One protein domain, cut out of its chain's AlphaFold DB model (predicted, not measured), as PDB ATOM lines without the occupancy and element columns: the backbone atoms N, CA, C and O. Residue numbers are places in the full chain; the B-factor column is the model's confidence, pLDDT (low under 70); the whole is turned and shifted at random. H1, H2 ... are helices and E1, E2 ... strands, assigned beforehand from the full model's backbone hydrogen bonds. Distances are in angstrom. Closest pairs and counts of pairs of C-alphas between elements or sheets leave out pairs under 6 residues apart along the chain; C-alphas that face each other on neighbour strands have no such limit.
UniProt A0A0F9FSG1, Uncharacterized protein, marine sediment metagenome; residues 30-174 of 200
ATOM      1  N   ILE A  30     -40.793 -41.796  14.836       86.12
ATOM      2  CA  ILE A  30     -40.174 -41.865  16.153       86.12
ATOM      3  C   ILE A  30     -39.068 -42.911  16.093       86.12
ATOM      4  O   ILE A  30     -39.308 -44.033  15.647       86.12
ATOM      5  N   ASP A  31     -37.865 -42.539  16.516       92.38
ATOM      6  CA  ASP A  31     -36.785 -43.506  16.662       92.38
ATOM      7  C   ASP A  31     -37.191 -44.524  17.729       92.38
ATOM      8  O   ASP A  31     -37.611 -44.161  18.831       92.38
ATOM      9  N   VAL A  32     -37.112 -45.808  17.389       93.75
ATOM     10  CA  VAL A  32     -37.590 -46.897  18.252       93.75
ATOM     11  C   VAL A  32     -36.755 -46.999  19.530       93.75
ATOM     12  O   VAL A  32     -37.312 -47.143  20.620       93.75
ATOM     13  N   ASP A  33     -35.438 -46.862  19.381       96.00
ATOM     14  CA  ASP A  33     -34.456 -46.748  20.455       96.00
ATOM     15  C   ASP A  33     -33.652 -45.468  20.230       96.00
ATOM     16  O   ASP A  33     -32.974 -45.304  19.212       96.00
ATOM     17  N   SER A  34     -33.760 -44.533  21.166       96.31
ATOM     18  CA  SER A  34     -32.997 -43.296  21.120       96.31
ATOM     19  C   SER A  34     -32.667 -42.816  22.519       96.31
ATOM     20  O   SER A  34     -33.352 -43.113  23.502       96.31
ATOM     21  N   LYS A  35     -31.601 -42.022  22.614       97.00
ATOM     22  CA  LYS A  35     -31.218 -41.379  23.863       97.00
ATOM     23  C   LYS A  35     -30.460 -40.089  23.604       97.00
ATOM     24  O   LYS A  35     -29.441 -40.076  22.920       97.00
ATOM     25  N   VAL A  36     -30.915 -39.026  24.250       97.88
ATOM     26  CA  VAL A  36     -30.234 -37.739  24.368       97.88
ATOM     27  C   VAL A  36     -29.866 -37.529  25.829       97.88
ATOM     28  O   VAL A  36     -30.694 -37.720  26.721       97.88
ATOM     29  N   VAL A  37     -28.617 -37.139  26.078       98.50
ATOM     30  CA  VAL A  37     -28.079 -36.963  27.429       98.50
ATOM     31  C   VAL A  37     -27.676 -35.513  27.648       98.50
ATOM     32  O   VAL A  37     -27.020 -34.905  26.806       98.50
ATOM     33  N   THR A  38     -28.052 -34.958  28.797       98.56
ATOM     34  CA  THR A  38     -27.682 -33.602  29.217       98.56
ATOM     35  C   THR A  38     -27.250 -33.593  30.681       98.56
ATOM     36  O   THR A  38     -27.652 -34.458  31.454       98.56
ATOM     37  N   GLN A  39     -26.424 -32.620  31.071       98.44
ATOM     38  CA  GLN A  39     -25.928 -32.474  32.444       98.44
ATOM     39  C   GLN A  39     -26.376 -31.145  33.034       98.44
ATOM     40  O   GLN A  39     -26.342 -30.111  32.364       98.44
ATOM     41  N   HIS A  40     -26.768 -31.169  34.304       98.25
ATOM     42  CA  HIS A  40     -27.360 -30.028  34.995       98.25
ATOM     43  C   HIS A  40     -26.906 -29.975  36.451       98.25
ATOM     44  O   HIS A  40     -26.212 -30.855  36.952       98.25
ATOM     45  N   LYS A  41     -27.308 -28.913  37.151       98.12
ATOM     46  CA  LYS A  41     -27.141 -28.767  38.602       98.12
ATOM     47  C   LYS A  41     -28.443 -28.284  39.224       98.12
ATOM     48  O   LYS A  41     -29.168 -27.519  38.586       98.12
ATOM     49  N   ALA A  42     -28.707 -28.677  40.464       97.69
ATOM     50  CA  ALA A  42     -29.803 -28.154  41.282       97.69
ATOM     51  C   ALA A  42     -29.370 -28.078  42.749       97.69
ATOM     52  O   ALA A  42     -28.412 -28.740  43.158       97.69
ATOM     53  N   LYS A  43     -30.050 -27.232  43.526       98.31
ATOM     54  CA  LYS A  43     -30.000 -27.235  44.987       98.31
ATOM     55  C   LYS A  43     -31.221 -27.988  45.526       98.31
ATOM     56  O   LYS A  43     -32.334 -27.483  45.431       98.31
ATOM     57  N   ILE A  44     -30.996 -29.166  46.097       97.94
ATOM     58  CA  ILE A  44     -32.025 -30.065  46.640       97.94
ATOM     59  C   ILE A  44     -31.661 -30.341  48.096       97.94
ATOM     60  O   ILE A  44     -30.485 -30.553  48.393       97.94
ATOM     61  N   ASN A  45     -32.631 -30.250  49.009       96.62
ATOM     62  CA  ASN A  45     -32.410 -30.425  50.447       96.62
ATOM     63  C   ASN A  45     -31.208 -29.612  50.991       96.62
ATOM     64  O   ASN A  45     -30.326 -30.102  51.690       96.62
ATOM     65  N   GLY A  46     -31.088 -28.353  50.554       96.88
ATOM     66  CA  GLY A  46     -29.978 -27.467  50.930       96.88
ATOM     67  C   GLY A  46     -28.640 -27.735  50.222       96.88
ATOM     68  O   GLY A  46     -27.814 -26.821  50.153       96.88
ATOM     69  N   GLN A  47     -28.439 -28.908  49.620       96.56
ATOM     70  CA  GLN A  47     -27.194 -29.306  48.967       96.56
ATOM     71  C   GLN A  47     -27.233 -29.041  47.458       96.56
ATOM     72  O   GLN A  47     -28.182 -29.393  46.763       96.56
ATOM     73  N   ARG A  48     -26.167 -28.439  46.918       97.88
ATOM     74  CA  ARG A  48     -25.995 -28.288  45.467       97.88
ATOM     75  C   ARG A  48     -25.182 -29.454  44.913       97.88
ATOM     76  O   ARG A  48     -24.050 -29.655  45.340       97.88
ATOM     77  N   PHE A  49     -25.718 -30.160  43.922       97.88
ATOM     78  CA  PHE A  49     -25.004 -31.224  43.209       97.88
ATOM     79  C   PHE A  49     -25.313 -31.216  41.706       97.88
ATOM     80  O   PHE A  49     -26.253 -30.553  41.254       97.88
ATOM     81  N   SER A  50     -24.471 -31.910  40.937       98.44
ATOM     82  CA  SER A  50     -24.695 -32.159  39.511       98.44
ATOM     83  C   SER A  50     -25.507 -33.436  39.309       98.44
ATOM     84  O   SER A  50     -25.414 -34.366  40.112       98.44
ATOM     85  N   TYR A  51     -26.300 -33.467  38.248       98.50
ATOM     86  CA  TYR A  51     -27.024 -34.654  37.820       98.50
ATOM     87  C   TYR A  51     -27.053 -34.748  36.296       98.50
ATOM     88  O   TYR A  51     -27.072 -33.734  35.588       98.50
ATOM     89  N   THR A  52     -27.133 -35.979  35.808       98.56
ATOM     90  CA  THR A  52     -27.257 -36.312  34.393       98.56
ATOM     91  C   THR A  52     -28.689 -36.736  34.083       98.56
ATOM     92  O   THR A  52     -29.309 -37.492  34.834       98.56
ATOM     93  N   VAL A  53     -29.218 -36.242  32.964       98.31
ATOM     94  CA  VAL A  53     -30.555 -36.561  32.456       98.31
ATOM     95  C   VAL A  53     -30.420 -37.249  31.113       98.31
ATOM     96  O   VAL A  53     -29.866 -36.666  30.184       98.31
ATOM     97  N   ALA A  54     -30.957 -38.456  31.003       98.31
ATOM     98  CA  ALA A  54     -31.143 -39.160  29.745       98.31
ATOM     99  C   ALA A  54     -32.631 -39.157  29.383       98.31
ATOM    100  O   ALA A  54     -33.461 -39.565  30.187       98.31
ATOM    101  N   THR A  55     -32.986 -38.707  28.188       97.25
ATOM    102  CA  THR A  55     -34.354 -38.817  27.668       97.25
ATOM    103  C   THR A  55     -34.327 -39.428  26.283       97.25
ATOM    104  O   THR A  55     -33.367 -39.240  25.540       97.25
ATOM    105  N   GLY A  56     -35.367 -40.166  25.935       96.69
ATOM    106  CA  GLY A  56     -35.460 -40.803  24.636       96.69
ATOM    107  C   GLY A  56     -36.497 -41.899  24.662       96.69
ATOM    108  O   GLY A  56     -37.464 -41.825  25.420       96.69
ATOM    109  N   THR A  57     -36.284 -42.904  23.835       97.12
ATOM    110  CA  THR A  57     -37.237 -43.974  23.578       97.12
ATOM    111  C   THR A  57     -36.602 -45.340  23.781       97.12
ATOM    112  O   THR A  57     -35.392 -45.496  23.615       97.12
ATOM    113  N   GLN A  58     -37.404 -46.321  24.184       96.56
ATOM    114  CA  GLN A  58     -37.003 -47.724  24.283       96.56
ATOM    115  C   GLN A  58     -38.042 -48.628  23.606       96.56
ATOM    116  O   GLN A  58     -39.244 -48.395  23.780       96.56
ATOM    117  N   PRO A  59     -37.611 -49.663  22.868       95.62
ATOM    118  CA  PRO A  59     -38.509 -50.624  22.241       95.62
ATOM    119  C   PRO A  59     -39.236 -51.500  23.262       95.62
ATOM    120  O   PRO A  59     -38.667 -51.932  24.263       95.62
ATOM    121  N   VAL A  60     -40.485 -51.825  22.943       93.62
ATOM    122  CA  VAL A  60     -41.212 -52.971  23.492       93.62
ATOM    123  C   VAL A  60     -41.172 -54.074  22.451       93.62
ATOM    124  O   VAL A  60     -41.593 -53.859  21.312       93.62
ATOM    125  N   TRP A  61     -40.689 -55.239  22.856       91.25
ATOM    126  CA  TRP A  61     -40.526 -56.409  22.002       91.25
ATOM    127  C   TRP A  61     -41.692 -57.379  22.183       91.25
ATOM    128  O   TRP A  61     -42.239 -57.488  23.283       91.25
ATOM    129  N   ASP A  62     -42.069 -58.079  21.119       88.38
ATOM    130  CA  ASP A  62     -42.922 -59.262  21.219       88.38
ATOM    131  C   ASP A  62     -42.102 -60.555  21.386       88.38
ATOM    132  O   ASP A  62     -40.869 -60.545  21.373       88.38
ATOM    133  N   ASP A  63     -42.791 -61.690  21.523       89.56
ATOM    134  CA  ASP A  63     -42.165 -63.007  21.716       89.56
ATOM    135  C   ASP A  63     -41.325 -63.476  20.512       89.56
ATOM    136  O   ASP A  63     -40.586 -64.455  20.610       89.56
ATOM    137  N   LYS A  64     -41.446 -62.806  19.358       90.00
ATOM    138  CA  LYS A  64     -40.662 -63.086  18.149       90.00
ATOM    139  C   LYS A  64     -39.417 -62.208  18.052       90.00
ATOM    140  O   LYS A  64     -38.569 -62.470  17.201       90.00
ATOM    141  N   GLY A  65     -39.283 -61.221  18.937       89.06
ATOM    142  CA  GLY A  65     -38.192 -60.254  18.933       89.06
ATOM    143  C   GLY A  65     -38.450 -59.040  18.042       89.06
ATOM    144  O   GLY A  65     -37.517 -58.276  17.799       89.06
ATOM    145  N   ASP A  66     -39.685 -58.830  17.582       90.75
ATOM    146  CA  ASP A  66     -40.049 -57.667  16.776       90.75
ATOM    147  C   ASP A  66     -40.451 -56.496  17.686       90.75
ATOM    148  O   ASP A  66     -41.172 -56.661  18.675       90.75
ATOM    149  N   ALA A  67     -39.989 -55.282  17.368       93.44
ATOM    150  CA  ALA A  67     -40.395 -54.088  18.106       93.44
ATOM    151  C   ALA A  67     -41.842 -53.724  17.743       93.44
ATOM    152  O   ALA A  67     -42.129 -53.307  16.622       93.44
ATOM    153  N   VAL A  68     -42.758 -53.833  18.706       93.19
ATOM    154  CA  VAL A  68     -44.202 -53.601  18.503       93.19
ATOM    155  C   VAL A  68     -44.685 -52.255  19.036       93.19
ATOM    156  O   VAL A  68     -45.734 -51.747  18.633       93.19
ATOM    157  N   ALA A  69     -43.930 -51.646  19.946       94.62
ATOM    158  CA  ALA A  69     -44.176 -50.304  20.455       94.62
ATOM    159  C   ALA A  69     -42.859 -49.650  20.883       94.62
ATOM    160  O   ALA A  69     -41.828 -50.306  21.005       94.62
ATOM    161  N   THR A  70     -42.899 -48.349  21.141       95.25
ATOM    162  CA  THR A  70     -41.804 -47.603  21.754       95.25
ATOM    163  C   THR A  70     -42.312 -46.789  22.941       95.25
ATOM    164  O   THR A  70     -43.390 -46.186  22.881       95.25
ATOM    165  N   LEU A  71     -41.549 -46.791  24.033       95.50
ATOM    166  CA  LEU A  71     -41.834 -46.065  25.266       95.50
ATOM    167  C   LEU A  71     -40.880 -44.889  25.408       95.50
ATOM    168  O   LEU A  71     -39.666 -45.073  25.430       95.50
ATOM    169  N   GLN A  72     -41.420 -43.684  25.563       95.88
ATOM    170  CA  GLN A  72     -40.620 -42.530  25.941       95.88
ATOM    171  C   GLN A  72     -40.343 -42.546  27.447       95.88
ATOM    172  O   GLN A  72     -41.238 -42.802  28.260       95.88
ATOM    173  N   TYR A  73     -39.103 -42.221  27.807       96.75
ATOM    174  CA  TYR A  73     -38.666 -42.108  29.190       96.75
ATOM    175  C   TYR A  73     -37.828 -40.850  29.435       96.75
ATOM    176  O   TYR A  73     -37.210 -40.277  28.528       96.75
ATOM    177  N   THR A  74     -37.767 -40.446  30.702       97.88
ATOM    178  CA  THR A  74     -36.816 -39.449  31.200       97.88
ATOM    179  C   THR A  74     -36.176 -39.976  32.478       97.88
ATOM    180  O   THR A  74     -36.854 -40.161  33.483       97.88
ATOM    181  N   TYR A  75     -34.870 -40.208  32.442       98.12
ATOM    182  CA  TYR A  75     -34.080 -40.794  33.516       98.12
ATOM    183  C   TYR A  75     -33.111 -39.769  34.109       98.12
ATOM    184  O   TYR A  75     -32.293 -39.186  33.400       98.12
ATOM    185  N   TYR A  76     -33.209 -39.561  35.417       98.31
ATOM    186  CA  TYR A  76     -32.388 -38.671  36.221       98.31
ATOM    187  C   TYR A  76     -31.439 -39.481  37.092       98.31
ATOM    188  O   TYR A  76     -31.872 -40.350  37.846       98.31
ATOM    189  N   THR A  77     -30.156 -39.136  37.031       98.12
ATOM    190  CA  THR A  77     -29.106 -39.762  37.838       98.12
ATOM    191  C   THR A  77     -28.295 -38.711  38.560       98.12
ATOM    192  O   THR A  77     -27.866 -37.730  37.951       98.12
ATOM    193  N   ARG A  78     -28.078 -38.896  39.862       97.69
ATOM    194  CA  ARG A  78     -27.171 -38.022  40.610       97.69
ATOM    195  C   ARG A  78     -25.724 -38.336  40.225       97.69
ATOM    196  O   ARG A  78     -25.302 -39.491  40.269       97.69
ATOM    197  N   ASP A  79     -24.950 -37.309  39.890       97.44
ATOM    198  CA  ASP A  79     -23.535 -37.484  39.562       97.44
ATOM    199  C   ASP A  79     -22.692 -37.612  40.838       97.44
ATOM    200  O   ASP A  79     -23.051 -37.084  41.894       97.44
ATOM    201  N   LYS A  80     -21.508 -38.227  40.706       94.44
ATOM    202  CA  LYS A  80     -20.495 -38.338  41.774       94.44
ATOM    203  C   LYS A  80     -21.039 -38.990  43.051       94.44
ATOM    204  O   LYS A  80     -20.825 -38.482  44.149       94.44
ATOM    205  N   VAL A  81     -21.770 -40.089  42.890       94.31
ATOM    206  CA  VAL A  81     -22.159 -40.943  44.013       94.31
ATOM    207  C   VAL A  81     -21.127 -42.055  44.171       94.31
ATOM    208  O   VAL A  81     -20.801 -42.711  43.183       94.31
ATOM    209  N   ASP A  82     -20.642 -42.247  45.398       92.00
ATOM    210  CA  ASP A  82     -19.577 -43.205  45.724       92.00
ATOM    211  C   ASP A  82     -20.010 -44.660  45.493       92.00
ATOM    212  O   ASP A  82     -19.293 -45.424  44.852       92.00
ATOM    213  N   ASP A  83     -21.212 -45.021  45.950       93.50
ATOM    214  CA  ASP A  83     -21.823 -46.329  45.713       93.50
ATOM    215  C   ASP A  83     -23.186 -46.175  45.025       93.50
ATOM    216  O   ASP A  83     -24.174 -45.747  45.628       93.50
ATOM    217  N   ARG A  84     -23.242 -46.515  43.733       92.69
ATOM    218  CA  ARG A  84     -24.494 -46.494  42.959       92.69
ATOM    219  C   ARG A  84     -25.374 -47.714  43.221       92.69
ATOM    220  O   ARG A  84     -26.570 -47.623  42.977       92.69
ATOM    221  N   THR A  85     -24.816 -48.825  43.697       94.06
ATOM    222  CA  THR A  85     -25.574 -50.066  43.931       94.06
ATOM    223  C   THR A  85     -26.506 -49.947  45.135       94.06
ATOM    224  O   THR A  85     -27.573 -50.550  45.146       94.06
ATOM    225  N   ALA A  86     -26.153 -49.092  46.098       94.25
ATOM    226  CA  ALA A  86     -26.987 -48.766  47.250       94.25
ATOM    227  C   ALA A  86     -28.076 -47.714  46.962       94.25
ATOM    228  O   ALA A  86     -28.933 -47.478  47.816       94.25
ATOM    229  N   ARG A  87     -28.064 -47.046  45.796       96.25
ATOM    230  CA  ARG A  87     -29.093 -46.047  45.468       96.25
ATOM    231  C   ARG A  87     -30.345 -46.729  44.914       96.25
ATOM    232  O   ARG A  87     -30.248 -47.403  43.890       96.25
ATOM    233  N   PRO A  88     -31.532 -46.499  45.498       97.69
ATOM    234  CA  PRO A  88     -32.771 -47.003  44.927       97.69
ATOM    235  C   PRO A  88     -33.094 -46.311  43.597       97.69
ATOM    236  O   PRO A  88     -32.796 -45.129  43.393       97.69
ATOM    237  N   LEU A  89     -33.753 -47.057  42.710       97.25
ATOM    238  CA  LEU A  89     -34.364 -46.535  41.493       97.25
ATOM    239  C   LEU A  89     -35.855 -46.298  41.746       97.25
ATOM    240  O   LEU A  89     -36.609 -47.240  41.971       97.25
ATOM    241  N   LEU A  90     -36.284 -45.043  41.670       97.38
ATOM    242  CA  LEU A  90     -37.693 -44.678  41.676       97.38
ATOM    243  C   LEU A  90     -38.235 -44.704  40.245       97.38
ATOM    244  O   LEU A  90     -37.888 -43.848  39.429       97.38
ATOM    245  N   ILE A  91     -39.125 -45.650  39.960       95.88
ATOM    246  CA  ILE A  91     -39.898 -45.672  38.715       95.88
ATOM    247  C   ILE A  91     -41.205 -44.918  38.962       95.88
ATOM    248  O   ILE A  91     -41.983 -45.284  39.840       95.88
ATOM    249  N   SER A  92     -41.433 -43.839  38.216       93.38
ATOM    250  CA  SER A  92     -42.586 -42.962  38.391       93.38
ATOM    251  C   SER A  92     -43.467 -42.935  37.144       93.38
ATOM    252  O   SER A  92     -43.010 -42.679  36.026       93.38
ATOM    253  N   PHE A  93     -44.756 -43.158  37.379       89.50
ATOM    254  CA  PHE A  93     -45.830 -43.082  36.397       89.50
ATOM    255  C   PHE A  93     -46.834 -42.021  36.840       89.50
ATOM    256  O   PHE A  93     -47.007 -41.789  38.040       89.50
ATOM    257  N   ASN A  94     -47.513 -41.382  35.887       87.44
ATOM    258  CA  ASN A  94     -48.702 -40.611  36.232       87.44
ATOM    259  C   ASN A  94     -49.915 -41.520  36.431       87.44
ATOM    260  O   ASN A  94     -49.980 -42.615  35.873       87.44
ATOM    261  N   GLY A  95     -50.896 -41.021  37.180       81.19
ATOM    262  CA  GLY A  95     -52.204 -41.658  37.295       81.19
ATOM    263  C   GLY A  95     -53.134 -41.348  36.116       81.19
ATOM    264  O   GLY A  95     -52.854 -40.488  35.277       81.19
ATOM    265  N   GLY A  96     -54.286 -42.023  36.111       79.00
ATOM    266  CA  GLY A  96     -55.304 -41.923  35.063       79.00
ATOM    267  C   GLY A  96     -54.869 -42.557  33.732       79.00
ATOM    268  O   GLY A  96     -53.679 -42.672  33.443       79.00
ATOM    269  N   PRO A  97     -55.809 -42.980  32.873       77.25
ATOM    270  CA  PRO A  97     -55.449 -43.496  31.560       77.25
ATOM    271  C   PRO A  97     -55.005 -42.357  30.630       77.25
ATOM    272  O   PRO A  97     -55.728 -41.380  30.436       77.25
ATOM    273  N   GLY A  98     -53.828 -42.499  30.017       76.81
ATOM    274  CA  GLY A  98     -53.358 -41.613  28.944       76.81
ATOM    275  C   GLY A  98     -52.687 -40.308  29.388       76.81
ATOM    276  O   GLY A  98     -52.344 -39.488  28.534       76.81
ATOM    277  N   SER A  99     -52.479 -40.091  30.690       83.94
ATOM    278  CA  SER A  99     -51.764 -38.913  31.189       83.94
ATOM    279  C   SER A  99     -50.257 -39.155  31.190       83.94
ATOM    280  O   SER A  99     -49.773 -40.098  31.809       83.94
ATOM    281  N   ALA A 100     -49.493 -38.292  30.517       88.88
ATOM    282  CA  ALA A 100     -48.035 -38.376  30.553       88.88
ATOM    283  C   ALA A 100     -47.504 -38.120  31.965       88.88
ATOM    284  O   ALA A 100     -48.118 -37.369  32.717       88.88
ATOM    285  N   SER A 101     -46.319 -38.631  32.296       90.12
ATOM    286  CA  SER A 101     -45.606 -38.452  33.579       90.12
ATOM    287  C   SER A 101     -45.222 -37.000  33.921       90.12
ATOM    288  O   SER A 101     -44.448 -36.754  34.842       90.12
ATOM    289  N   VAL A 102     -45.808 -36.021  33.225       89.50
ATOM    290  CA  VAL A 102     -45.573 -34.581  33.350       89.50
ATOM    291  C   VAL A 102     -45.802 -34.058  34.765       89.50
ATOM    292  O   VAL A 102     -44.993 -33.267  35.241       89.50
ATOM    293  N   TRP A 103     -46.852 -34.506  35.463       88.56
ATOM    294  CA  TRP A 103     -47.148 -34.003  36.808       88.56
ATOM    295  C   TRP A 103     -46.099 -34.475  37.804       88.56
ATOM    296  O   TRP A 103     -45.499 -33.660  38.503       88.56
ATOM    297  N   MET A 104     -45.787 -35.770  37.799       93.31
ATOM    298  CA  MET A 104     -44.725 -36.316  38.642       93.31
ATOM    299  C   MET A 104     -43.370 -35.657  38.360       93.31
ATOM    300  O   MET A 104     -42.597 -35.379  39.277       93.31
ATOM    301  N   HIS A 105     -43.121 -35.335  37.092       92.00
ATOM    302  CA  HIS A 105     -41.878 -34.742  36.624       92.00
ATOM    303  C   HIS A 105     -41.728 -33.251  36.975       92.00
ATOM    304  O   HIS A 105     -40.666 -32.855  37.450       92.00
ATOM    305  N   LEU A 106     -42.759 -32.424  36.769       91.62
ATOM    306  CA  LEU A 106     -42.678 -30.956  36.883       91.62
ATOM    307  C   LEU A 106     -43.369 -30.365  38.122       91.62
ATOM    308  O   LEU A 106     -43.240 -29.161  38.359       91.62
ATOM    309  N   ALA A 107     -44.102 -31.170  38.892       90.44
ATOM    310  CA  ALA A 107     -44.817 -30.711  40.085       90.44
ATOM    311  C   ALA A 107     -44.430 -31.461  41.369       90.44
ATOM    312  O   ALA A 107     -44.460 -30.851  42.433       90.44
ATOM    313  N   TYR A 108     -44.031 -32.737  41.287       92.69
ATOM    314  CA  TYR A 108     -43.759 -33.557  42.477       92.69
ATOM    315  C   TYR A 108     -42.270 -33.865  42.679       92.69
ATOM    316  O   TYR A 108     -41.569 -33.144  43.383       92.69
ATOM    317  N   THR A 109     -41.769 -34.957  42.099       96.25
ATOM    318  CA  THR A 109     -40.510 -35.596  42.518       96.25
ATOM    319  C   THR A 109     -39.285 -35.130  41.735       96.25
ATOM    320  O   THR A 109     -38.153 -35.373  42.159       96.25
ATOM    321  N   GLY A 110     -39.476 -34.462  40.595       97.06
ATOM    322  CA  GLY A 110     -38.384 -34.039  39.717       97.06
ATOM    323  C   GLY A 110     -37.481 -32.962  40.329       97.06
ATOM    324  O   GLY A 110     -37.902 -32.241  41.231       97.06
ATOM    325  N   PRO A 111     -36.241 -32.800  39.832       97.50
ATOM    326  CA  PRO A 111     -35.272 -31.843  40.385       97.50
ATOM    327  C   PRO A 111     -35.644 -30.373  40.142       97.50
ATOM    328  O   PRO A 111     -35.014 -29.465  40.690       97.50
ATOM    329  N   ARG A 112     -36.640 -30.128  39.287       96.94
ATOM    330  CA  ARG A 112     -37.137 -28.809  38.908       96.94
ATOM    331  C   ARG A 112     -38.659 -28.816  38.969       96.94
ATOM    332  O   ARG A 112     -39.273 -29.773  38.513       96.94
ATOM    333  N   VAL A 113     -39.241 -27.735  39.477       95.88
ATOM    334  CA  VAL A 113     -40.696 -27.522  39.518       95.88
ATOM    335  C   VAL A 113     -41.075 -26.208  38.856       95.88
ATOM    336  O   VAL A 113     -40.242 -25.303  38.748       95.88
ATOM    337  N   LEU A 114     -42.322 -26.094  38.402       95.56
ATOM    338  CA  LEU A 114     -42.838 -24.866  37.800       95.56
ATOM    339  C   LEU A 114     -42.758 -23.674  38.767       95.56
ATOM    340  O   LEU A 114     -42.889 -23.799  39.987       95.56
ATOM    341  N   LYS A 115     -42.532 -22.487  38.204       95.12
ATOM    342  CA  LYS A 115     -42.727 -21.225  38.917       95.12
ATOM    343  C   LYS A 115     -44.218 -20.894  38.912       95.12
ATOM    344  O   LYS A 115     -44.740 -20.440  37.895       95.12
ATOM    345  N   ILE A 116     -44.859 -21.123  40.049       94.56
ATOM    346  CA  ILE A 116     -46.275 -20.845  40.292       94.56
ATOM    347  C   ILE A 116     -46.440 -20.027  41.576       94.56
ATOM    348  O   ILE A 116     -45.533 -20.034  42.417       94.56
ATOM    349  N   ASP A 117     -47.555 -19.312  41.686       93.50
ATOM    350  CA  ASP A 117     -48.005 -18.689  42.931       93.50
ATOM    351  C   ASP A 117     -48.713 -19.700  43.850       93.50
ATOM    352  O   ASP A 117     -48.783 -20.897  43.550       93.50
ATOM    353  N   ASP A 118     -49.208 -19.217  44.990       92.12
ATOM    354  CA  ASP A 118     -49.846 -20.045  46.018       92.12
ATOM    355  C   ASP A 118     -51.198 -20.630  45.564       92.12
ATOM    356  O   ASP A 118     -51.652 -21.632  46.115       92.12
ATOM    357  N   GLU A 119     -51.822 -20.044  44.538       92.88
ATOM    358  CA  GLU A 119     -53.060 -20.539  43.921       92.88
ATOM    359  C   GLU A 119     -52.786 -21.503  42.749       92.88
ATOM    360  O   GLU A 119     -53.701 -22.160  42.248       92.88
ATOM    361  N   GLY A 120     -51.524 -21.635  42.328       90.25
ATOM    362  CA  GLY A 120     -51.084 -22.537  41.268       90.25
ATOM    363  C   GLY A 120     -50.990 -21.903  39.878       90.25
ATOM    364  O   GLY A 120     -50.748 -22.620  38.902       90.25
ATOM    365  N   TYR A 121     -51.135 -20.582  39.753       94.06
ATOM    366  CA  TYR A 121     -51.001 -19.896  38.470       94.06
ATOM    367  C   TYR A 121     -49.532 -19.650  38.107       94.06
ATOM    368  O   TYR A 121     -48.708 -19.346  38.973       94.06
ATOM    369  N   PRO A 122     -49.158 -19.763  36.817       93.81
ATOM    370  CA  PRO A 122     -47.788 -19.527  36.379       93.81
ATOM    371  C   PRO A 122     -47.392 -18.054  36.549       93.81
ATOM    372  O   PRO A 122     -48.097 -17.153  36.098       93.81
ATOM    373  N   ILE A 123     -46.215 -17.810  37.130       95.31
ATOM    374  CA  ILE A 123     -45.690 -16.452  37.363       95.31
ATOM    375  C   ILE A 123     -44.635 -16.058  36.324       95.31
ATOM    376  O   ILE A 123     -43.849 -16.887  35.858       95.31
ATOM    377  N   GLN A 124     -44.580 -14.768  35.982       93.62
ATOM    378  CA  GLN A 124     -43.565 -14.235  35.072       93.62
ATOM    379  C   GLN A 124     -42.228 -13.951  35.794       93.62
ATOM    380  O   GLN A 124     -42.235 -13.480  36.931       93.62
ATOM    381  N   PRO A 125     -41.072 -14.172  35.137       92.75
ATOM    382  CA  PRO A 125     -40.922 -14.866  33.861       92.75
ATOM    383  C   PRO A 125     -41.184 -16.370  34.021       92.75
ATOM    384  O   PRO A 125     -40.623 -17.012  34.920       92.75
ATOM    385  N   TYR A 126     -42.001 -16.918  33.117       94.00
ATOM    386  CA  TYR A 126     -42.386 -18.326  33.131       94.00
ATOM    387  C   TYR A 126     -41.164 -19.243  33.087       94.00
ATOM    388  O   TYR A 126     -40.123 -18.915  32.512       94.00
ATOM    389  N   GLY A 127     -41.292 -20.416  33.698       94.69
ATOM    390  CA  GLY A 127     -40.257 -21.437  33.664       94.69
ATOM    391  C   GLY A 127     -40.255 -22.283  34.923       94.69
ATOM    392  O   GLY A 127     -41.284 -22.476  35.568       94.69
ATOM    393  N   VAL A 128     -39.069 -22.770  35.273       95.31
ATOM    394  CA  VAL A 128     -38.861 -23.680  36.400       95.31
ATOM    395  C   VAL A 128     -37.905 -23.096  37.437       95.31
ATOM    396  O   VAL A 128     -37.088 -22.219  37.142       95.31
ATOM    397  N   LYS A 129     -38.004 -23.596  38.665       95.56
ATOM    398  CA  LYS A 129     -37.070 -23.367  39.773       95.56
ATOM    399  C   LYS A 129     -36.542 -24.707  40.291       95.56
ATOM    400  O   LYS A 129     -37.086 -25.757  39.955       95.56
ATOM    401  N   ASP A 130     -35.465 -24.677  41.076       97.44
ATOM    402  CA  ASP A 130     -35.010 -25.868  41.810       97.44
ATOM    403  C   ASP A 130     -36.131 -26.388  42.713       97.44
ATOM    404  O   ASP A 130     -36.828 -25.593  43.348       97.44
ATOM    405  N   ASN A 131     -36.293 -27.710  42.764       97.44
ATOM    406  CA  ASN A 131     -37.200 -28.358  43.697       97.44
ATOM    407  C   ASN A 131     -36.434 -28.770  44.963       97.44
ATOM    408  O   ASN A 131     -35.736 -29.786  44.934       97.44
ATOM    409  N   PRO A 132     -36.546 -28.029  46.081       96.81
ATOM    410  CA  PRO A 132     -35.835 -28.382  47.306       96.81
ATOM    411  C   PRO A 132     -36.293 -29.724  47.899       96.81
ATOM    412  O   PRO A 132     -35.543 -30.289  48.690       96.81
ATOM    413  N   TYR A 133     -37.465 -30.228  47.495       96.50
ATOM    414  CA  TYR A 133     -38.092 -31.465  47.972       96.50
ATOM    415  C   TYR A 133     -37.996 -32.622  46.968       96.50
ATOM    416  O   TYR A 133     -38.685 -33.630  47.110       96.50
ATOM    417  N   SER A 134     -37.179 -32.485  45.920       97.75
ATOM    418  CA  SER A 134     -36.936 -33.591  44.995       97.75
ATOM    419  C   SER A 134     -36.275 -34.759  45.717       97.75
ATOM    420  O   SER A 134     -35.364 -34.561  46.511       97.75
ATOM    421  N   VAL A 135     -36.668 -35.977  45.354       97.00
ATOM    422  CA  VAL A 135     -36.089 -37.223  45.884       97.00
ATOM    423  C   VAL A 135     -34.759 -37.607  45.223       97.00
ATOM    424  O   VAL A 135     -34.170 -38.631  45.561       97.00
ATOM    425  N   LEU A 136     -34.268 -36.804  44.266       97.56
ATOM    426  CA  LEU A 136     -33.032 -37.087  43.526       97.56
ATOM    427  C   LEU A 136     -31.779 -37.070  44.427       97.56
ATOM    428  O   LEU A 136     -30.721 -37.594  44.068       97.56
ATOM    429  N   ASP A 137     -31.872 -36.457  45.609       95.81
ATOM    430  CA  ASP A 137     -30.799 -36.482  46.598       95.81
ATOM    431  C   ASP A 137     -30.562 -37.892  47.165       95.81
ATOM    432  O   ASP A 137     -29.400 -38.244  47.405       95.81
ATOM    433  N   ILE A 138     -31.603 -38.727  47.253       95.69
ATOM    434  CA  ILE A 138     -31.554 -40.090  47.807       95.69
ATOM    435  C   ILE A 138     -31.757 -41.213  46.774       95.69
ATOM    436  O   ILE A 138     -31.200 -42.289  46.966       95.69
ATOM    437  N   ALA A 139     -32.469 -40.975  45.668       97.56
ATOM    438  CA  ALA A 139     -32.815 -41.987  44.661       97.56
ATOM    439  C   ALA A 139     -32.541 -41.492  43.233       97.56
ATOM    440  O   ALA A 139     -32.648 -40.299  42.967       97.56
ATOM    441  N   ASP A 140     -32.226 -42.388  42.298       97.81
ATOM    442  CA  ASP A 140     -32.293 -42.058  40.865       97.81
ATOM    443  C   ASP A 140     -33.754 -42.201  40.397       97.81
ATOM    444  O   ASP A 140     -34.497 -43.017  40.940       97.81
ATOM    445  N   ILE A 141     -34.202 -41.408  39.418       98.12
ATOM    446  CA  ILE A 141     -35.631 -41.327  39.056       98.12
ATOM    447  C   ILE A 141     -35.814 -41.606  37.572       98.12
ATOM    448  O   ILE A 141     -35.219 -40.914  36.750       98.12
ATOM    449  N   VAL A 142     -36.684 -42.543  37.209       97.69
ATOM    450  CA  VAL A 142     -37.116 -42.750  35.825       97.69
ATOM    451  C   VAL A 142     -38.611 -42.486  35.688       97.69
ATOM    452  O   VAL A 142     -39.439 -43.119  36.334       97.69
ATOM    453  N   TYR A 143     -38.955 -41.532  34.829       96.94
ATOM    454  CA  TYR A 143     -40.323 -41.285  34.391       96.94
ATOM    455  C   TYR A 143     -40.570 -42.084  33.124       96.94
ATOM    456  O   TYR A 143     -39.843 -41.903  32.146       96.94
ATOM    457  N   VAL A 144     -41.589 -42.938  33.128       94.62
ATOM    458  CA  VAL A 144     -41.947 -43.772  31.974       94.62
ATOM    459  C   VAL A 144     -43.350 -43.405  31.517       94.62
ATOM    460  O   VAL A 144     -44.248 -43.230  32.340       94.62
ATOM    461  N   ASN A 145     -43.540 -43.261  30.208       94.12
ATOM    462  CA  ASN A 145     -44.856 -43.065  29.615       94.12
ATOM    463  C   ASN A 145     -45.359 -44.383  29.010       94.12
ATOM    464  O   ASN A 145     -44.688 -44.912  28.119       94.12
ATOM    465  N   PRO A 146     -46.535 -44.896  29.421       91.12
ATOM    466  CA  PRO A 146     -47.143 -46.075  28.807       91.12
ATOM    467  C   PRO A 146     -47.378 -45.906  27.303       91.12
ATOM    468  O   PRO A 146     -47.387 -44.789  26.779       91.12
ATOM    469  N   VAL A 147     -47.627 -47.009  26.595       91.19
ATOM    470  CA  VAL A 147     -47.938 -46.968  25.157       91.19
ATOM    471  C   VAL A 147     -49.130 -46.037  24.899       91.19
ATOM    472  O   VAL A 147     -50.106 -46.024  25.646       91.19
ATOM    473  N   ASN A 148     -49.032 -45.240  23.830       90.25
ATOM    474  CA  ASN A 148     -49.980 -44.187  23.441       90.25
ATOM    475  C   ASN A 148     -50.065 -42.974  24.383       90.25
ATOM    476  O   ASN A 148     -50.913 -42.107  24.180       90.25
ATOM    477  N   THR A 149     -49.163 -42.857  25.359       91.31
ATOM    478  CA  THR A 149     -49.074 -41.705  26.262       91.31
ATOM    479  C   THR A 149     -47.835 -40.862  25.953       91.31
ATOM    480  O   THR A 149     -46.765 -41.391  25.666       91.31
ATOM    481  N   GLY A 150     -47.950 -39.530  26.006       90.25
ATOM    482  CA  GLY A 150     -46.824 -38.632  25.721       90.25
ATOM    483  C   GLY A 150     -46.263 -38.858  24.312       90.25
ATOM    484  O   GLY A 150     -47.000 -38.755  23.326       90.25
ATOM    485  N   TYR A 151     -44.978 -39.202  24.218       92.25
ATOM    486  CA  TYR A 151     -44.325 -39.577  22.957       92.25
ATOM    487  C   TYR A 151     -44.318 -41.088  22.679       92.25
ATOM    488  O   TYR A 151     -43.974 -41.477  21.573       92.25
ATOM    489  N   SER A 152     -44.741 -41.941  23.614       93.75
ATOM    490  CA  SER A 152     -44.787 -43.395  23.415       93.75
ATOM    491  C   SER A 152     -45.821 -43.783  22.355       93.75
ATOM    492  O   SER A 152     -46.960 -43.306  22.391       93.75
ATOM    493  N   ARG A 153     -45.474 -44.656  21.408       93.06
ATOM    494  CA  ARG A 153     -46.346 -45.032  20.278       93.06
ATOM    495  C   ARG A 153     -46.255 -46.517  19.957       93.06
ATOM    496  O   ARG A 153     -45.205 -47.126  20.122       93.06
ATOM    497  N   VAL A 154     -47.361 -47.079  19.477       93.88
ATOM    498  CA  VAL A 154     -47.359 -48.376  18.783       93.88
ATOM    499  C   VAL A 154     -46.625 -48.221  17.451       93.88
ATOM    500  O   VAL A 154     -46.748 -47.177  16.809       93.88
ATOM    501  N   LEU A 155     -45.867 -49.242  17.060       93.00
ATOM    502  CA  LEU A 155     -45.111 -49.250  15.814       93.00
ATOM    503  C   LEU A 155     -45.918 -49.908  14.690       93.00
ATOM    504  O   LEU A 155     -46.781 -50.758  14.923       93.00
ATOM    505  N   GLU A 156     -45.655 -49.469  13.465       91.44
ATOM    506  CA  GLU A 156     -46.157 -50.118  12.258       91.44
ATOM    507  C   GLU A 156     -45.377 -51.413  12.008       91.44
ATOM    508  O   GLU A 156     -44.196 -51.515  12.342       91.44
ATOM    509  N   ASN A 157     -46.035 -52.405  11.411       87.69
ATOM    510  CA  ASN A 157     -45.356 -53.605  10.933       87.69
ATOM    511  C   ASN A 157     -44.495 -53.297   9.688       87.69
ATOM    512  O   ASN A 157     -44.520 -52.194   9.145       87.69
ATOM    513  N   GLU A 158     -43.788 -54.302   9.167       85.00
ATOM    514  CA  GLU A 158     -42.960 -54.167   7.955       85.00
ATOM    515  C   GLU A 158     -43.727 -53.670   6.713       85.00
ATOM    516  O   GLU A 158     -43.128 -53.156   5.770       85.00
ATOM    517  N   LYS A 159     -45.060 -53.812   6.698       86.69
ATOM    518  CA  LYS A 159     -45.940 -53.345   5.617       86.69
ATOM    519  C   LYS A 159     -46.429 -51.906   5.819       86.69
ATOM    520  O   LYS A 159     -47.189 -51.417   4.987       86.69
ATOM    521  N   GLY A 160     -46.015 -51.232   6.894       87.06
ATOM    522  CA  GLY A 160     -46.489 -49.893   7.253       87.06
ATOM    523  C   GLY A 160     -47.895 -49.887   7.861       87.06
ATOM    524  O   GLY A 160     -48.583 -48.871   7.840       87.06
ATOM    525  N   GLU A 161     -48.372 -51.029   8.363       88.81
ATOM    526  CA  GLU A 161     -49.712 -51.156   8.931       88.81
ATOM    527  C   GLU A 161     -49.642 -51.171  10.457       88.81
ATOM    528  O   GLU A 161     -48.881 -51.930  11.065       88.81
ATOM    529  N   LEU A 162     -50.491 -50.369  11.100       89.94
ATOM    530  CA  LEU A 162     -50.686 -50.454  12.543       89.94
ATOM    531  C   LEU A 162     -51.431 -51.748  12.912       89.94
ATOM    532  O   LEU A 162     -52.346 -52.166  12.194       89.94
ATOM    533  N   PRO A 163     -51.131 -52.350  14.075       88.75
ATOM    534  CA  PRO A 163     -51.882 -53.497  14.563       88.75
ATOM    535  C   PRO A 163     -53.343 -53.117  14.847       88.75
ATOM    536  O   PRO A 163     -53.694 -51.942  14.994       88.75
ATOM    537  N   SER A 164     -54.222 -54.118  14.946       90.31
ATOM    538  CA  SER A 164     -55.656 -53.893  15.177       90.31
ATOM    539  C   SER A 164     -55.910 -53.055  16.438       90.31
ATOM    540  O   SER A 164     -55.153 -53.127  17.404       90.31
ATOM    541  N   LYS A 165     -57.014 -52.297  16.493       87.75
ATOM    542  CA  LYS A 165     -57.368 -51.510  17.696       87.75
ATOM    543  C   LYS A 165     -57.448 -52.365  18.967       87.75
ATOM    544  O   LYS A 165     -57.118 -51.882  20.047       87.75
ATOM    545  N   ALA A 166     -57.866 -53.626  18.842       87.50
ATOM    546  CA  ALA A 166     -57.872 -54.576  19.951       87.50
ATOM    547  C   ALA A 166     -56.446 -54.853  20.447       87.50
ATOM    548  O   ALA A 166     -56.184 -54.732  21.643       87.50
ATOM    549  N   LYS A 167     -55.509 -55.112  19.527       86.00
ATOM    550  CA  LYS A 167     -54.098 -55.325  19.860       86.00
ATOM    551  C   LYS A 167     -53.423 -54.054  20.379       86.00
ATOM    552  O   LYS A 167     -52.660 -54.114  21.332       86.00
ATOM    553  N   GLN A 168     -53.759 -52.883  19.840       86.31
ATOM    554  CA  GLN A 168     -53.291 -51.602  20.383       86.31
ATOM    555  C   GLN A 168     -53.776 -51.381  21.819       86.31
ATOM    556  O   GLN A 168     -53.028 -50.868  22.643       86.31
ATOM    557  N   LYS A 169     -55.015 -51.774  22.137       84.44
ATOM    558  CA  LYS A 169     -55.553 -51.697  23.500       84.44
ATOM    559  C   LYS A 169     -54.848 -52.670  24.443       84.44
ATOM    560  O   LYS A 169     -54.653 -52.328  25.598       84.44
ATOM    561  N   GLU A 170     -54.465 -53.848  23.963       84.88
ATOM    562  CA  GLU A 170     -53.643 -54.808  24.710       84.88
ATOM    563  C   GLU A 170     -52.243 -54.239  24.996       84.88
ATOM    564  O   GLU A 170     -51.806 -54.244  26.141       84.88
ATOM    565  N   LEU A 171     -51.590 -53.639  23.994       84.88
ATOM    566  CA  LEU A 171     -50.291 -52.969  24.152       84.88
ATOM    567  C   LEU A 171     -50.370 -51.737  25.071       84.88
ATOM    568  O   LEU A 171     -49.475 -51.486  25.866       84.88
ATOM    569  N   ALA A 172     -51.457 -50.967  25.010       77.38
ATOM    570  CA  ALA A 172     -51.698 -49.853  25.932       77.38
ATOM    571  C   ALA A 172     -51.935 -50.312  27.377       77.38
ATOM    572  O   ALA A 172     -51.766 -49.533  28.309       77.38
ATOM    573  N   LYS A 173     -52.324 -51.575  27.548       73.38
ATOM    574  CA  LYS A 173     -52.562 -52.212  28.837       73.38
ATOM    575  C   LYS A 173     -51.365 -52.997  29.350       73.38
ATOM    576  O   LYS A 173     -51.580 -53.677  30.344       73.38
ATOM    577  N   LEU A 174     -50.197 -52.947  28.674       54.91
ATOM    578  CA  LEU A 174     -48.985 -53.747  28.943       54.91
ATOM    579  C   LEU A 174     -48.882 -54.134  30.425       54.91
ATOM    580  O   LEU A 174     -48.374 -53.399  31.262       54.91
TER     581      LEU A 174
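Overview. This is residues 30 to 174 of the 200 residues of an uncharacterized protein of marine sediment metagenome (UniProt A0A0F9FSG1). Three long antiparallel strands, E1, E2 and E3, form a long, twisted sheet, which the short strands E7 and E4 extend beyond E3. Toward one end, the small hairpin of E5 and E6 lies near E1, with H1 packed on E5; H2 lies toward the other end, near the beginning of E3. The printed part has 145 residues, with seven named strands and two named helices in the order E1 E2 E3 E4 H1 E5 E6 E7 H2, and under half of its residues are in named elements. The larger sheet is mixed, in the order E1, E2, E3, E7, E4, and the class is mixed, helices and strands. The whole is flat, spanning 53 by 40 by 22 A, and only just loose, close to compact, with a radius of gyration of the C-alphas of 17.6 A.

Along the chain. E1, residues 34 to 44, begins at C-alpha 34 (-32.997, -43.296, 21.120), is 28.8 A long and bends by 62 degrees at residue 41. E2, residues 47 to 61, is 40.5 A long and bends by 53 degrees at residue 50. E3, residues 67 to 78, is 30.6 A long and bends by 52 degrees at residue 70. E4 is residues 89 to 92, H1 residues 102 to 108, E5 residues 112 to 114 and E6 residues 128 to 130. E7, residues 140 to 144, is 13.2 A long. H2, residues 165 to 172, is 10.1 A long and ends at C-alpha 172 (-51.698, -49.853, 25.932).

Arrangement. E1, E2 and E3 form a meander, each strand the antiparallel neighbour of the one before. E1 and E2 are a hairpin, with N 38 and O 53 2.9 A apart. E2 and E3 are a hairpin too, with N 54 and O 75 2.8 A apart. E7 is antiparallel to E3, with N 76 and O 141 2.8 A apart, and parallel to the edge strand E4, with N 90 and O 140 2.8 A apart. Residues 69 to 70 of E3 also pair with residues 153 to 154, antiparallel. The hairpin of E5 and E6 has N 129 and O 113 2.8 A apart. The closest C-alphas of E1 and E6 are those of Ala 42 and Asp 130, 5.7 A; those of H1 and E5 are Leu 106 and Val 113, 4.8 A. H1 only grazes the larger sheet with residues 102 to 105, and H2 only grazes it with residues 168 to 172. H1 and H2 are apart. In H2 every O i to N i+4 pair is within hydrogen-bond range, in H1 2 of 3.

Size, cuts and confidence. The two C-alphas farthest apart, those of Gly 46 and Lys 159, are 54.6 A apart. The printed part has no cut. The links E5 to E6 and E7 to H2 are long. The mean pLDDT of the printed part is 92.9, and residue 174 is under 70.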